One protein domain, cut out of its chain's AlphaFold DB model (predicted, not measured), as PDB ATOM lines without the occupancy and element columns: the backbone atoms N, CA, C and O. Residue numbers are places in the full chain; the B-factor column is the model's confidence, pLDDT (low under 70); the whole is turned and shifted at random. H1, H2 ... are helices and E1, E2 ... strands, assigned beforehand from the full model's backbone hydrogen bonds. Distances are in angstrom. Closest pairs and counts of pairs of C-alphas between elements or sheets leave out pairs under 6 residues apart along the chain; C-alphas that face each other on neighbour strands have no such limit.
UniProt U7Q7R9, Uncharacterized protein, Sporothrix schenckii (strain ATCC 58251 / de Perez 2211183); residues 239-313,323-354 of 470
ATOM      1  N   VAL A 239      34.792  37.126 311.549       96.57
ATOM      2  CA  VAL A 239      36.236  36.995 311.336       96.57
ATOM      3  C   VAL A 239      36.968  36.995 312.665       96.57
ATOM      4  O   VAL A 239      36.858  37.938 313.438       96.57
ATOM      5  N   VAL A 240      37.771  35.960 312.868       95.85
ATOM      6  CA  VAL A 240      38.669  35.794 314.005       95.85
ATOM      7  C   VAL A 240      40.093  36.138 313.581       95.85
ATOM      8  O   VAL A 240      40.565  35.685 312.525       95.85
ATOM      9  N   SER A 241      40.783  36.926 314.398       93.24
ATOM     10  CA  SER A 241      42.184  37.282 314.186       93.24
ATOM     11  C   SER A 241      43.050  36.163 314.736       93.24
ATOM     12  O   SER A 241      42.936  35.822 315.904       93.24
ATOM     13  N   GLY A 242      43.919  35.588 313.910       90.92
ATOM     14  CA  GLY A 242      45.031  34.748 314.336       90.92
ATOM     15  C   GLY A 242      44.682  33.396 314.951       90.92
ATOM     16  O   GLY A 242      43.807  33.260 315.800       90.92
ATOM     17  N   ARG A 243      45.456  32.355 314.640       91.48
ATOM     18  CA  ARG A 243      45.318  31.068 315.347       91.48
ATOM     19  C   ARG A 243      45.652  31.175 316.844       91.48
ATOM     20  O   ARG A 243      45.104  30.417 317.643       91.48
ATOM     21  N   ALA A 244      46.547  32.091 317.219       91.91
ATOM     22  CA  ALA A 244      47.001  32.273 318.600       91.91
ATOM     23  C   ALA A 244      45.935  32.907 319.511       91.91
ATOM     24  O   ALA A 244      45.813  32.515 320.671       91.91
ATOM     25  N   THR A 245      45.153  33.851 318.983       92.80
ATOM     26  CA  THR A 245      44.106  34.594 319.707       92.80
ATOM     27  C   THR A 245      42.706  34.034 319.469       92.80
ATOM     28  O   THR A 245      41.792  34.343 320.229       92.80
ATOM     29  N   LEU A 246      42.551  33.121 318.502       94.50
ATOM     30  CA  LEU A 246      41.275  32.511 318.126       94.50
ATOM     31  C   LEU A 246      40.451  32.004 319.297       94.50
ATOM     32  O   LEU A 246      39.244  32.225 319.342       94.50
ATOM     33  N   GLN A 247      41.080  31.312 320.246       92.98
ATOM     34  CA  GLN A 247      40.329  30.770 321.368       92.98
ATOM     35  C   GLN A 247      39.803  31.875 322.287       92.98
ATOM     36  O   GLN A 247      38.682  31.756 322.763       92.98
ATOM     37  N   GLU A 248      40.586  32.930 322.512       92.42
ATOM     38  CA  GLU A 248      40.235  34.040 323.403       92.42
ATOM     39  C   GLU A 248      39.159  34.937 322.778       92.42
ATOM     40  O   GLU A 248      38.221  35.323 323.467       92.42
ATOM     41  N   GLU A 249      39.236  35.185 321.468       94.06
ATOM     42  CA  GLU A 249      38.210  35.930 320.725       94.06
ATOM     43  C   GLU A 249      36.867  35.188 320.696       94.06
ATOM     44  O   GLU A 249      35.818  35.775 320.961       94.06
ATOM     45  N   LEU A 250      36.888  33.878 320.430       94.94
ATOM     46  CA  LEU A 250      35.672  33.064 320.453       94.94
ATOM     47  C   LEU A 250      35.101  32.934 321.861       94.94
ATOM     48  O   LEU A 250      33.887  33.001 322.029       94.94
ATOM     49  N   ASP A 251      35.952  32.745 322.867       93.25
ATOM     50  CA  ASP A 251      35.527  32.682 324.263       93.25
ATOM     51  C   ASP A 251      34.861  34.014 324.669       93.25
ATOM     52  O   ASP A 251      33.780  33.992 325.255       93.25
ATOM     53  N   GLY A 252      35.413  35.162 324.256       91.69
ATOM     54  CA  GLY A 252      34.826  36.486 324.493       91.69
ATOM     55  C   GLY A 252      33.439  36.687 323.872       91.69
ATOM     56  O   GLY A 252      32.621  37.417 324.426       91.69
ATOM     57  N   TRP A 253      33.135  36.015 322.757       93.21
ATOM     58  CA  TRP A 253      31.817  36.102 322.119       93.21
ATOM     59  C   TRP A 253      30.821  35.059 322.647       93.21
ATOM     60  O   TRP A 253      29.642  35.366 322.851       93.21
ATOM     61  N   THR A 254      31.284  33.823 322.854       93.81
ATOM     62  CA  THR A 254      30.435  32.654 323.148       93.81
ATOM     63  C   THR A 254      30.085  32.525 324.626       93.81
ATOM     64  O   THR A 254      28.930  32.245 324.951       93.81
ATOM     65  N   ILE A 255      31.033  32.793 325.530       91.48
ATOM     66  CA  ILE A 255      30.834  32.602 326.974       91.48
ATOM     67  C   ILE A 255      29.715  33.500 327.521       91.48
ATOM     68  O   ILE A 255      28.837  32.961 328.198       91.48
ATOM     69  N   PRO A 256      29.646  34.810 327.198       89.23
ATOM     70  CA  PRO A 256      28.533  35.656 327.642       89.23
ATOM     71  C   PRO A 256      27.165  35.188 327.129       89.23
ATOM     72  O   PRO A 256      26.142  35.452 327.751       89.23
ATOM     73  N   ARG A 257      27.143  34.450 326.011       91.52
ATOM     74  CA  ARG A 257      25.936  33.853 325.422       91.52
ATOM     75  C   ARG A 257      25.619  32.466 325.970       91.52
ATOM     76  O   ARG A 257      24.705  31.819 325.476       91.52
ATOM     77  N   GLY A 258      26.347  32.000 326.982       90.64
ATOM     78  CA  GLY A 258      26.035  30.764 327.689       90.64
ATOM     79  C   GLY A 258      26.499  29.500 326.973       90.64
ATOM     80  O   GLY A 258      25.937  28.429 327.188       90.64
ATOM     81  N   TYR A 259      27.512  29.559 326.114       91.67
ATOM     82  CA  TYR A 259      28.134  28.341 325.600       91.67
ATOM     83  C   TYR A 259      29.624  28.536 325.363       91.67
ATOM     84  O   TYR A 259      30.115  29.648 325.247       91.67
ATOM     85  N   SER A 260      30.369  27.439 325.290       91.69
ATOM     86  CA  SER A 260      31.797  27.483 324.989       91.69
ATOM     87  C   SER A 260      32.154  26.541 323.858       91.69
ATOM     88  O   SER A 260      31.488  25.529 323.606       91.69
ATOM     89  N   MET A 261      33.237  26.888 323.171       92.91
ATOM     90  CA  MET A 261      33.672  26.239 321.942       92.91
ATOM     91  C   MET A 261      35.069  25.670 322.092       92.91
ATOM     92  O   MET A 261      35.997  26.384 322.453       92.91
ATOM     93  N   ARG A 262      35.263  24.400 321.737       92.63
ATOM     94  CA  ARG A 262      36.588  23.773 321.686       92.63
ATOM     95  C   ARG A 262      36.989  23.426 320.263       92.63
ATOM     96  O   ARG A 262      36.150  23.092 319.426       92.63
ATOM     97  N   ILE A 263      38.295  23.428 320.024       94.06
ATOM     98  CA  ILE A 263      38.874  22.915 318.785       94.06
ATOM     99  C   ILE A 263      38.702  21.390 318.773       94.06
ATOM    100  O   ILE A 263      39.205  20.691 319.651       94.06
ATOM    101  N   ASN A 264      37.982  20.875 317.779       92.95
ATOM    102  CA  ASN A 264      37.822  19.439 317.541       92.95
ATOM    103  C   ASN A 264      38.920  18.884 316.624       92.95
ATOM    104  O   ASN A 264      39.245  17.702 316.668       92.95
ATOM    105  N   GLY A 265      39.493  19.734 315.774       94.01
ATOM    106  CA  GLY A 265      40.608  19.364 314.916       94.01
ATOM    107  C   GLY A 265      40.954  20.454 313.915       94.01
ATOM    108  O   GLY A 265      40.145  21.330 313.619       94.01
ATOM    109  N   THR A 266      42.160  20.371 313.370       94.52
ATOM    110  CA  THR A 266      42.656  21.263 312.320       94.52
ATOM    111  C   THR A 266      42.965  20.442 311.078       94.52
ATOM    112  O   THR A 266      43.534  19.358 311.190       94.52
ATOM    113  N   ARG A 267      42.603  20.934 309.895       93.52
ATOM    114  CA  ARG A 267      42.925  20.312 308.607       93.52
ATOM    115  C   ARG A 267      43.424  21.377 307.642       93.52
ATOM    116  O   ARG A 267      42.874  22.475 307.601       93.52
ATOM    117  N   SER A 268      44.440  21.059 306.852       91.61
ATOM    118  CA  SER A 268      44.750  21.831 305.653       91.61
ATOM    119  C   SER A 268      43.734  21.475 304.563       91.61
ATOM    120  O   SER A 268      43.380  20.313 304.371       91.61
ATOM    121  N   HIS A 269      43.218  22.482 303.871       86.41
ATOM    122  CA  HIS A 269      42.316  22.348 302.734       86.41
ATOM    123  C   HIS A 269      42.955  23.057 301.538       86.41
ATOM    124  O   HIS A 269      42.768  24.257 301.310       86.41
ATOM    125  N   GLY A 270      43.788  22.322 300.800       90.29
ATOM    126  CA  GLY A 270      44.671  22.902 299.790       90.29
ATOM    127  C   GLY A 270      45.681  23.853 300.437       90.29
ATOM    128  O   GLY A 270      46.407  23.466 301.347       90.29
ATOM    129  N   ARG A 271      45.707  25.113 299.989       90.40
ATOM    130  CA  ARG A 271      46.594  26.156 300.546       90.40
ATOM    131  C   ARG A 271      46.036  26.859 301.788       90.40
ATOM    132  O   ARG A 271      46.717  27.718 302.330       90.40
ATOM    133  N   ARG A 272      44.800  26.556 302.195       91.67
ATOM    134  CA  ARG A 272      44.113  27.224 303.310       91.67
ATOM    135  C   ARG A 272      44.055  26.318 304.528       91.67
ATOM    136  O   ARG A 272      43.921  25.104 304.388       91.67
ATOM    137  N   GLN A 273      44.096  26.894 305.720       94.99
ATOM    138  CA  GLN A 273      43.836  26.163 306.956       94.99
ATOM    139  C   GLN A 273      42.345  26.176 307.311       94.99
ATOM    140  O   GLN A 273      41.620  27.137 307.046       94.99
ATOM    141  N   LYS A 274      41.881  25.081 307.910       95.82
ATOM    142  CA  LYS A 274      40.505  24.897 308.363       95.82
ATOM    143  C   LYS A 274      40.494  24.334 309.777       95.82
ATOM    144  O   LYS A 274      41.098  23.294 310.041       95.82
ATOM    145  N   ILE A 275      39.801  24.999 310.690       96.41
ATOM    146  CA  ILE A 275      39.739  24.621 312.105       96.41
ATOM    147  C   ILE A 275      38.293  24.272 312.438       96.41
ATOM    148  O   ILE A 275      37.394  25.081 312.261       96.41
ATOM    149  N   ARG A 276      38.046  23.049 312.902       95.50
ATOM    150  CA  ARG A 276      36.711  22.599 313.306       95.50
ATOM    151  C   ARG A 276      36.466  22.966 314.759       95.50
ATOM    152  O   ARG A 276      37.201  22.502 315.631       95.50
ATOM    153  N   MET A 277      35.407  23.720 315.005       95.34
ATOM    154  CA  MET A 277      34.949  24.114 316.331       95.34
ATOM    155  C   MET A 277      33.690  23.326 316.688       95.34
ATOM    156  O   MET A 277      32.775  23.204 315.878       95.34
ATOM    157  N   VAL A 278      33.642  22.778 317.899       94.02
ATOM    158  CA  VAL A 278      32.461  22.090 318.446       94.02
ATOM    159  C   VAL A 278      32.137  22.644 319.822       94.02
ATOM    160  O   VAL A 278      33.045  23.076 320.540       94.02
ATOM    161  N   CYS A 279      30.862  22.623 320.203       92.42
ATOM    162  CA  CYS A 279      30.481  22.995 321.560       92.42
ATOM    163  C   CYS A 279      31.260  22.144 322.585       92.42
ATOM    164  O   CYS A 279      31.511  20.962 322.363       92.42
ATOM    165  N   PHE A 280      31.654  22.707 323.727       88.38
ATOM    166  CA  PHE A 280      32.363  21.958 324.770       88.38
ATOM    167  C   PHE A 280      31.521  20.806 325.336       88.38
ATOM    168  O   PHE A 280      32.052  19.736 325.662       88.38
ATOM    169  N   ARG A 281      30.200  21.004 325.392       85.08
ATOM    170  CA  ARG A 281      29.233  19.940 325.679       85.08
ATOM    171  C   ARG A 281      29.076  19.021 324.464       85.08
ATOM    172  O   ARG A 281      29.004  17.819 324.641       85.08
ATOM    173  N   GLY A 282      29.173  19.557 323.250       76.45
ATOM    174  CA  GLY A 282      29.148  18.806 321.995       76.45
ATOM    175  C   GLY A 282      30.320  17.851 321.800       76.45
ATOM    176  O   GLY A 282      31.468  18.235 321.575       76.45
ATOM    177  N   GLY A 283      30.032  16.563 321.834       66.35
ATOM    178  CA  GLY A 283      30.957  15.525 321.410       66.35
ATOM    179  C   GLY A 283      30.663  14.238 322.140       66.35
ATOM    180  O   GLY A 283      30.511  14.232 323.361       66.35
ATOM    181  N   ARG A 284      30.627  13.146 321.381       58.01
ATOM    182  CA  ARG A 284      30.546  11.810 321.957       58.01
ATOM    183  C   ARG A 284      31.731  11.603 322.895       58.01
ATOM    184  O   ARG A 284      32.832  12.120 322.651       58.01
ATOM    185  N   SER A 285      31.509  10.884 323.993       56.40
ATOM    186  CA  SER A 285      32.612  10.253 324.717       56.40
ATOM    187  C   SER A 285      33.509   9.599 323.666       56.40
ATOM    188  O   SER A 285      33.030   8.994 322.714       56.40
ATOM    189  N   ARG A 286      34.825   9.803 323.771       55.35
ATOM    190  CA  ARG A 286      35.775   9.289 322.773       55.35
ATOM    191  C   ARG A 286      35.779   7.761 322.681       55.35
ATOM    192  O   ARG A 286      36.477   7.257 321.807       55.35
ATOM    193  N   LEU A 287      35.013   7.061 323.528       53.59
ATOM    194  CA  LEU A 287      34.732   5.651 323.330       53.59
ATOM    195  C   LEU A 287      34.152   5.500 321.931       53.59
ATOM    196  O   LEU A 287      33.048   5.953 321.621       53.59
ATOM    197  N   ARG A 288      34.957   4.907 321.052       59.51
ATOM    198  CA  ARG A 288      34.466   4.521 319.739       59.51
ATOM    199  C   ARG A 288      33.274   3.592 319.967       59.51
ATOM    200  O   ARG A 288      33.354   2.770 320.875       59.51
ATOM    201  N   PRO A 289      32.219   3.640 319.135       68.01
ATOM    202  CA  PRO A 289      31.110   2.694 319.245       68.01
ATOM    203  C   PRO A 289      31.587   1.239 319.374       68.01
ATOM    204  O   PRO A 289      31.072   0.502 320.201       68.01
ATOM    205  N   LYS A 290      32.670   0.882 318.664       75.57
ATOM    206  CA  LYS A 290      33.332  -0.428 318.749       75.57
ATOM    207  C   LYS A 290      33.941  -0.740 320.123       75.57
ATOM    208  O   LYS A 290      33.925  -1.883 320.548       75.57
ATOM    209  N   GLU A 291      34.506   0.250 320.804       76.99
ATOM    210  CA  GLU A 291      35.104   0.078 322.132       76.99
ATOM    211  C   GLU A 291      34.032   0.025 323.225       76.99
ATOM    212  O   GLU A 291      34.143  -0.756 324.163       76.99
ATOM    213  N   GLU A 292      32.956   0.801 323.080       75.89
ATOM    214  CA  GLU A 292      31.799   0.718 323.973       75.89
ATOM    215  C   GLU A 292      31.060  -0.616 323.813       75.89
ATOM    216  O   GLU A 292      30.678  -1.236 324.804       75.89
ATOM    217  N   GLU A 293      30.911  -1.093 322.575       82.08
ATOM    218  CA  GLU A 293      30.357  -2.409 322.267       82.08
ATOM    219  C   GLU A 293      31.260  -3.533 322.782       82.08
ATOM    220  O   GLU A 293      30.770  -4.387 323.510       82.08
ATOM    221  N   ALA A 294      32.577  -3.475 322.546       84.52
ATOM    222  CA  ALA A 294      33.527  -4.452 323.082       84.52
ATOM    223  C   ALA A 294      33.577  -4.448 324.618       84.52
ATOM    224  O   ALA A 294      33.708  -5.496 325.244       84.52
ATOM    225  N   LYS A 295      33.443  -3.283 325.263       83.85
ATOM    226  CA  LYS A 295      33.358  -3.186 326.727       83.85
ATOM    227  C   LYS A 295      32.061  -3.801 327.248       83.85
ATOM    228  O   LYS A 295      32.093  -4.505 328.254       83.85
ATOM    229  N   ARG A 296      30.939  -3.558 326.563       84.30
ATOM    230  CA  ARG A 296      29.638  -4.165 326.877       84.30
ATOM    231  C   ARG A 296      29.665  -5.678 326.647       84.30
ATOM    232  O   ARG A 296      29.087  -6.411 327.441       84.30
ATOM    233  N   GLU A 297      30.367  -6.143 325.618       88.34
ATOM    234  CA  GLU A 297      30.573  -7.560 325.322       88.34
ATOM    235  C   GLU A 297      31.469  -8.231 326.365       88.34
ATOM    236  O   GLU A 297      31.046  -9.229 326.928       88.34
ATOM    237  N   ARG A 298      32.608  -7.638 326.749       86.49
ATOM    238  CA  ARG A 298      33.445  -8.136 327.861       86.49
ATOM    239  C   ARG A 298      32.700  -8.161 329.192       86.49
ATOM    240  O   ARG A 298      32.889  -9.066 329.994       86.49
ATOM    241  N   GLU A 299      31.860  -7.162 329.463       85.42
ATOM    242  CA  GLU A 299      31.031  -7.132 330.673       85.42
ATOM    243  C   GLU A 299      29.948  -8.218 330.637       85.42
ATOM    244  O   GLU A 299      29.713  -8.878 331.648       85.42
ATOM    245  N   LYS A 300      29.356  -8.469 329.463       89.48
ATOM    246  CA  LYS A 300      28.413  -9.569 329.234       89.48
ATOM    247  C   LYS A 300      29.089 -10.940 329.341       89.48
ATOM    248  O   LYS A 300      28.540 -11.815 329.996       89.48
ATOM    249  N   GLU A 301      30.265 -11.120 328.749       91.71
ATOM    250  CA  GLU A 301      31.070 -12.344 328.811       91.71
ATOM    251  C   GLU A 301      31.510 -12.628 330.250       91.71
ATOM    252  O   GLU A 301      31.346 -13.738 330.744       91.71
ATOM    253  N   ARG A 302      31.949 -11.598 330.984       87.93
ATOM    254  CA  ARG A 302      32.272 -11.714 332.408       87.93
ATOM    255  C   ARG A 302      31.059 -12.122 333.250       87.93
ATOM    256  O   ARG A 302      31.208 -12.947 334.144       87.93
ATOM    257  N   LEU A 303      29.877 -11.562 332.979       85.86
ATOM    258  CA  LEU A 303      28.631 -11.955 333.653       85.86
ATOM    259  C   LEU A 303      28.180 -13.376 333.277       85.86
ATOM    260  O   LEU A 303      27.535 -14.034 334.085       85.86
ATOM    261  N   GLN A 304      28.514 -13.856 332.075       90.80
ATOM    262  CA  GLN A 304      28.242 -15.234 331.654       90.80
ATOM    263  C   GLN A 304      29.210 -16.242 332.280       90.80
ATOM    264  O   GLN A 304      28.779 -17.321 332.673       90.80
ATOM    265  N   LEU A 305      30.495 -15.897 332.390       90.35
ATOM    266  CA  LEU A 305      31.522 -16.747 333.001       90.35
ATOM    267  C   LEU A 305      31.387 -16.824 334.525       90.35
ATOM    268  O   LEU A 305      31.704 -17.850 335.118       90.35
ATOM    269  N   PHE A 306      30.910 -15.751 335.157       86.43
ATOM    270  CA  PHE A 306      30.811 -15.647 336.608       86.43
ATOM    271  C   PHE A 306      29.429 -15.130 337.032       86.43
ATOM    272  O   PHE A 306      29.311 -13.981 337.471       86.43
ATOM    273  N   PRO A 307      28.377 -15.959 336.917       84.93
ATOM    274  CA  PRO A 307      27.014 -15.565 337.273       84.93
ATOM    275  C   PRO A 307      26.862 -15.223 338.766       84.93
ATOM    276  O   PRO A 307      26.015 -14.406 339.118       84.93
ATOM    277  N   ASP A 308      27.716 -15.795 339.621       84.30
ATOM    278  CA  ASP A 308      27.707 -15.569 341.071       84.30
ATOM    279  C   ASP A 308      28.502 -14.330 341.500       84.30
ATOM    280  O   ASP A 308      28.416 -13.909 342.656       84.30
ATOM    281  N   LEU A 309      29.277 -13.713 340.593       77.85
ATOM    282  CA  LEU A 309      29.900 -12.437 340.915       77.85
ATOM    283  C   LEU A 309      28.787 -11.392 340.963       77.85
ATOM    284  O   LEU A 309      28.162 -11.136 339.927       77.85
ATOM    285  N   PRO A 310      28.554 -10.734 342.118       71.51
ATOM    286  CA  PRO A 310      27.625  -9.625 342.160       71.51
ATOM    287  C   PRO A 310      28.058  -8.656 341.060       71.51
ATOM    288  O   PRO A 310      29.268  -8.396 340.943       71.51
ATOM    289  N   PRO A 311      27.123  -8.161 340.221       66.62
ATOM    290  CA  PRO A 311      27.462  -7.190 339.197       66.62
ATOM    291  C   PRO A 311      28.268  -6.134 339.922       66.62
ATOM    292  O   PRO A 311      27.761  -5.579 340.901       66.62
ATOM    293  N   ARG A 312      29.556  -5.977 339.548       59.94
ATOM    294  CA  ARG A 312      30.451  -5.032 340.224       59.94
ATOM    295  C   ARG A 312      29.626  -3.765 340.242       59.94
ATOM    296  O   ARG A 312      29.348  -3.234 339.165       59.94
ATOM    297  N   ARG A 313      29.158  -3.351 341.426       53.66
ATOM    298  CA  ARG A 313      28.514  -2.061 341.601       53.66
ATOM    299  C   ARG A 313      29.638  -1.111 341.262       53.66
ATOM    300  O   ARG A 313      30.429  -0.750 342.125       53.66
ATOM    301  N   LYS A 323      27.840  15.766 331.278       56.87
ATOM    302  CA  LYS A 323      27.422  17.119 330.901       56.87
ATOM    303  C   LYS A 323      27.691  17.399 329.403       56.87
ATOM    304  O   LYS A 323      27.227  18.417 328.892       56.87
ATOM    305  N   LYS A 324      28.414  16.498 328.718       64.43
ATOM    306  CA  LYS A 324      28.403  16.261 327.278       64.43
ATOM    307  C   LYS A 324      27.070  15.646 326.807       64.43
ATOM    308  O   LYS A 324      26.901  14.431 326.732       64.43
ATOM    309  N   CYS A 325      26.124  16.511 326.468       74.97
ATOM    310  CA  CYS A 325      25.071  16.154 325.525       74.97
ATOM    311  C   CYS A 325      25.685  15.967 324.124       74.97
ATOM    312  O   CYS A 325      26.718  16.555 323.805       74.97
ATOM    313  N   GLU A 326      25.059  15.188 323.243       84.40
ATOM    314  CA  GLU A 326      25.484  15.104 321.837       84.40
ATOM    315  C   GLU A 326      25.092  16.379 321.073       84.40
ATOM    316  O   GLU A 326      24.256  16.345 320.178       84.40
ATOM    317  N   CYS A 327      25.618  17.539 321.475       89.64
ATOM    318  CA  CYS A 327      25.280  18.819 320.861       89.64
ATOM    319  C   CYS A 327      25.716  18.845 319.391       89.64
ATOM    320  O   CYS A 327      26.916  18.685 319.134       89.64
ATOM    321  N   PRO A 328      24.782  19.049 318.437       91.10
ATOM    322  CA  PRO A 328      25.110  19.103 317.017       91.10
ATOM    323  C   PRO A 328      25.832  20.403 316.642       91.10
ATOM    324  O   PRO A 328      26.420  20.465 315.562       91.10
ATOM    325  N   PHE A 329      25.838  21.406 317.534       94.01
ATOM    326  CA  PHE A 329      26.458  22.705 317.305       94.01
ATOM    327  C   PHE A 329      27.942  22.588 316.949       94.01
ATOM    328  O   PHE A 329      28.785  22.173 317.763       94.01
ATOM    329  N   ARG A 330      28.265  22.987 315.717       94.88
ATOM    330  CA  ARG A 330      29.623  22.982 315.176       94.88
ATOM    331  C   ARG A 330      29.763  23.975 314.031       94.88
ATOM    332  O   ARG A 330      28.865  24.164 313.227       94.88
ATOM    333  N   PHE A 331      30.939  24.553 313.894       96.42
ATOM    334  CA  PHE A 331      31.264  25.367 312.731       96.42
ATOM    335  C   PHE A 331      32.721  25.172 312.366       96.42
ATOM    336  O   PHE A 331      33.508  24.564 313.100       96.42
ATOM    337  N   GLU A 332      33.084  25.645 311.190       96.85
ATOM    338  CA  GLU A 332      34.429  25.544 310.674       96.85
ATOM    339  C   GLU A 332      34.971  26.950 310.460       96.85
ATOM    340  O   GLU A 332      34.335  27.794 309.852       96.85
ATOM    341  N   LEU A 333      36.155  27.212 310.987       97.41
ATOM    342  CA  LEU A 333      36.892  28.442 310.763       97.41
ATOM    343  C   LEU A 333      37.771  28.227 309.542       97.41
ATOM    344  O   LEU A 333      38.689  27.402 309.573       97.41
ATOM    345  N   VAL A 334      37.456  28.920 308.455       96.31
ATOM    346  CA  VAL A 334      38.152  28.799 307.173       96.31
ATOM    347  C   VAL A 334      39.048  30.009 306.986       96.31
ATOM    348  O   VAL A 334      38.598  31.148 307.089       96.31
ATOM    349  N   GLU A 335      40.324  29.770 306.699       96.37
ATOM    350  CA  GLU A 335      41.274  30.847 306.453       96.37
ATOM    351  C   GLU A 335      40.827  31.711 305.255       96.37
ATOM    352  O   GLU A 335      40.612  31.213 304.141       96.37
ATOM    353  N   VAL A 336      40.682  33.020 305.489       95.87
ATOM    354  CA  VAL A 336      40.158  33.995 304.517       95.87
ATOM    355  C   VAL A 336      41.060  34.059 303.284       95.87
ATOM    356  O   VAL A 336      40.587  34.050 302.144       95.87
ATOM    357  N   ARG A 337      42.379  34.070 303.506       94.26
ATOM    358  CA  ARG A 337      43.411  34.053 302.467       94.26
ATOM    359  C   ARG A 337      44.595  33.212 302.956       94.26
ATOM    360  O   ARG A 337      44.980  33.390 304.105       94.26
ATOM    361  N   PRO A 338      45.193  32.354 302.108       92.99
ATOM    362  CA  PRO A 338      46.385  31.592 302.476       92.99
ATOM    363  C   PRO A 338      47.477  32.483 303.079       92.99
ATOM    364  O   PRO A 338      47.902  33.443 302.435       92.99
ATOM    365  N   GLY A 339      47.915  32.170 304.296       90.84
ATOM    366  CA  GLY A 339      48.964  32.895 305.011       90.84
ATOM    367  C   GLY A 339      48.521  34.207 305.661       90.84
ATOM    368  O   GLY A 339      49.368  34.916 306.196       90.84
ATOM    369  N   ALA A 340      47.232  34.560 305.626       93.32
ATOM    370  CA  ALA A 340      46.744  35.782 306.267       93.32
ATOM    371  C   ALA A 340      46.511  35.625 307.776       93.32
ATOM    372  O   ALA A 340      46.311  36.635 308.442       93.32
ATOM    373  N   ASP A 341      46.482  34.387 308.288       94.25
ATOM    374  CA  ASP A 341      46.166  34.064 309.688       94.25
ATOM    375  C   ASP A 341      44.872  34.751 310.175       94.25
ATOM    376  O   ASP A 341      44.767  35.258 311.285       94.25
ATOM    377  N   ARG A 342      43.863  34.807 309.300       96.30
ATOM    378  CA  ARG A 342      42.514  35.309 309.599       96.30
ATOM    379  C   ARG A 342      41.512  34.264 309.169       96.30
ATOM    380  O   ARG A 342      41.618  33.750 308.055       96.30
ATOM    381  N   TYR A 343      40.531  33.976 310.015       97.57
ATOM    382  CA  TYR A 343      39.577  32.897 309.784       97.57
ATOM    383  C   TYR A 343      38.153  33.424 309.811       97.57
ATOM    384  O   TYR A 343      37.809  34.175 310.712       97.57
ATOM    385  N   ALA A 344      37.329  33.016 308.853       97.27
ATOM    386  CA  ALA A 344      35.900  33.303 308.848       97.27
ATOM    387  C   ALA A 344      35.116  32.083 309.344       97.27
ATOM    388  O   ALA A 344      35.454  30.947 308.997       97.27
ATOM    389  N   VAL A 345      34.083  32.318 310.152       97.45
ATOM    390  CA  VAL A 345      33.117  31.294 310.569       97.45
ATOM    391  C   VAL A 345      32.323  30.811 309.359       97.45
ATOM    392  O   VAL A 345      31.798  31.628 308.607       97.45
ATOM    393  N   HIS A 346      32.257  29.491 309.201       96.88
ATOM    394  CA  HIS A 346      31.486  28.802 308.177       96.88
ATOM    395  C   HIS A 346      30.675  27.645 308.769       96.88
ATOM    396  O   HIS A 346      31.241  26.691 309.325       96.88
ATOM    397  N   TYR A 347      29.354  27.690 308.625       96.33
ATOM    398  CA  TYR A 347      28.467  26.579 308.957       96.33
ATOM    399  C   TYR A 347      28.357  25.605 307.788       96.33
ATOM    400  O   TYR A 347      28.082  25.972 306.654       96.33
ATOM    401  N   THR A 348      28.560  24.320 308.078       92.12
ATOM    402  CA  THR A 348      28.410  23.265 307.063       92.12
ATOM    403  C   THR A 348      26.957  22.903 306.789       92.12
ATOM    404  O   THR A 348      26.661  22.527 305.666       92.12
ATOM    405  N   ASN A 349      26.089  23.000 307.800       93.10
ATOM    406  CA  ASN A 349      24.650  22.736 307.734       93.10
ATOM    407  C   ASN A 349      23.934  23.650 308.744       93.10
ATOM    408  O   ASN A 349      24.513  23.949 309.794       93.10
ATOM    409  N   ASP A 350      22.664  23.973 308.493       91.21
ATOM    410  CA  ASP A 350      21.827  24.788 309.392       91.21
ATOM    411  C   ASP A 350      21.609  24.128 310.765       91.21
ATOM    412  O   ASP A 350      21.582  24.803 311.796       91.21
ATOM    413  N   ASP A 351      21.558  22.792 310.819       90.37
ATOM    414  CA  ASP A 351      21.460  22.028 312.075       90.37
ATOM    415  C   ASP A 351      22.638  22.297 313.021       90.37
ATOM    416  O   ASP A 351      22.526  22.165 314.241       90.37
ATOM    417  N   HIS A 352      23.791  22.692 312.475       90.46
ATOM    418  CA  HIS A 352      24.967  22.986 313.281       90.46
ATOM    419  C   HIS A 352      24.934  24.375 313.931       90.46
ATOM    420  O   HIS A 352      25.856  24.710 314.676       90.46
ATOM    421  N   MET A 353      23.883  25.158 313.674       91.99
ATOM    422  CA  MET A 353      23.598  26.415 314.365       91.99
ATOM    423  C   MET A 353      22.741  26.209 315.620       91.99
ATOM    424  O   MET A 353      22.490  27.165 316.350       91.99
ATOM    425  N   GLN A 354      22.280  24.982 315.891       91.36
ATOM    426  CA  GLN A 354      21.397  24.687 317.017       91.36
ATOM    427  C   GLN A 354      22.134  23.974 318.151       91.36
ATOM    428  O   GLN A 354      22.908  23.037 317.943       91.36
TER     429      GLN A 354
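AT A GLANCE: This is residues 239 to 313 and 323 to 354 of the 470 residues of an uncharacterized protein of Sporothrix schenckii (strain ATCC 58251 / de Perez 2211183) (UniProt U7Q7R9). A strongly twisted sheet of five antiparallel strands curls round one helix, H1, and a long arm with the helix H2 reaches far away from this body. The arm makes the length of the whole; residues 288 to 294 and 304 to 310 stand free, and the very short H3 only grazes the sheet. The printed part has 107 residues, with three named helices and five named strands in the order E1 H1 E2 E3 H2 E4 E5 H3; across the sheet the order is E1 - E5 - E4 - E3 - E2, and the class is mixed, helices and strands. The whole is extended, with a radius of gyration of the C-alphas of 20.0 A, and spans 64 by 34 by 27 A.

HOW THE PARTS SIT: Begin with the inner strands E3, residues 272 to 279, and E4, residues 330 to 335, antiparallel at 159 degrees; look for N 277 and O 331, 2.8 A apart. E3 forms a hairpin with the edge strand E2, residues 261 to 269, where N 264 and O 276 are 2.8 A apart. E2 bends by 58 degrees at residue 264. E4 forms a hairpin with E5, residues 342 to 346, where N 344 and O 334 are 2.9 A apart. Beside E5 find the other edge strand, E1, residues 239 to 241, antiparallel at 148 degrees, with N 240 and O 343 at 2.8 A. From edge to edge the strands' lines turn by 90 degrees. H1, residues 246 to 257, is on one face of the sheet, giving two layers, a helix layer and a sheet layer; its closest C-alphas to E1 are those of Leu 246 and Val 240, 5.9 A apart. H3, residues 350 to 353, only grazes the sheet; the closest C-alphas of H3 and E4 are those of His 352 and Arg 330, 5.0 A apart. H2, residues 289 to 305, is not on the sheet and is apart from H1 and H3. In H2 every O i to N i+4 pair is within hydrogen-bond range, in H1 6 of 8 are, and H3 is too short for such a pair.

IN THESE COORDINATES: Find C-alpha 272 at (44.113, 27.224, 303.310); from there E3 runs 23.2 A to C-alpha 279. E2 measures 21.4 A, E4 16.5 A and E5 12.9 A, while E1, where the printed part begins, starts at C-alpha 239 at (36.236, 36.995, 311.336). H1 measures 17.0 A. H2 runs 23.8 A to C-alpha 305 at (31.522, -16.747, 333.001). H3 ends at Met 353.

THE WHOLE: The two C-alphas farthest apart are those of Asp 308 and Ala 340, at 64.9 A. Residues 314 to 322 are not printed, and C-alphas 313 and 323 are 22.0 A apart across this cut, which falls in the link from H2 to E4. Of the links that are printed whole, none is long. The mean pLDDT of the printed part is 87.3; it is under 70 at residues 283 to 289, 311 to 313 and 323 to 324.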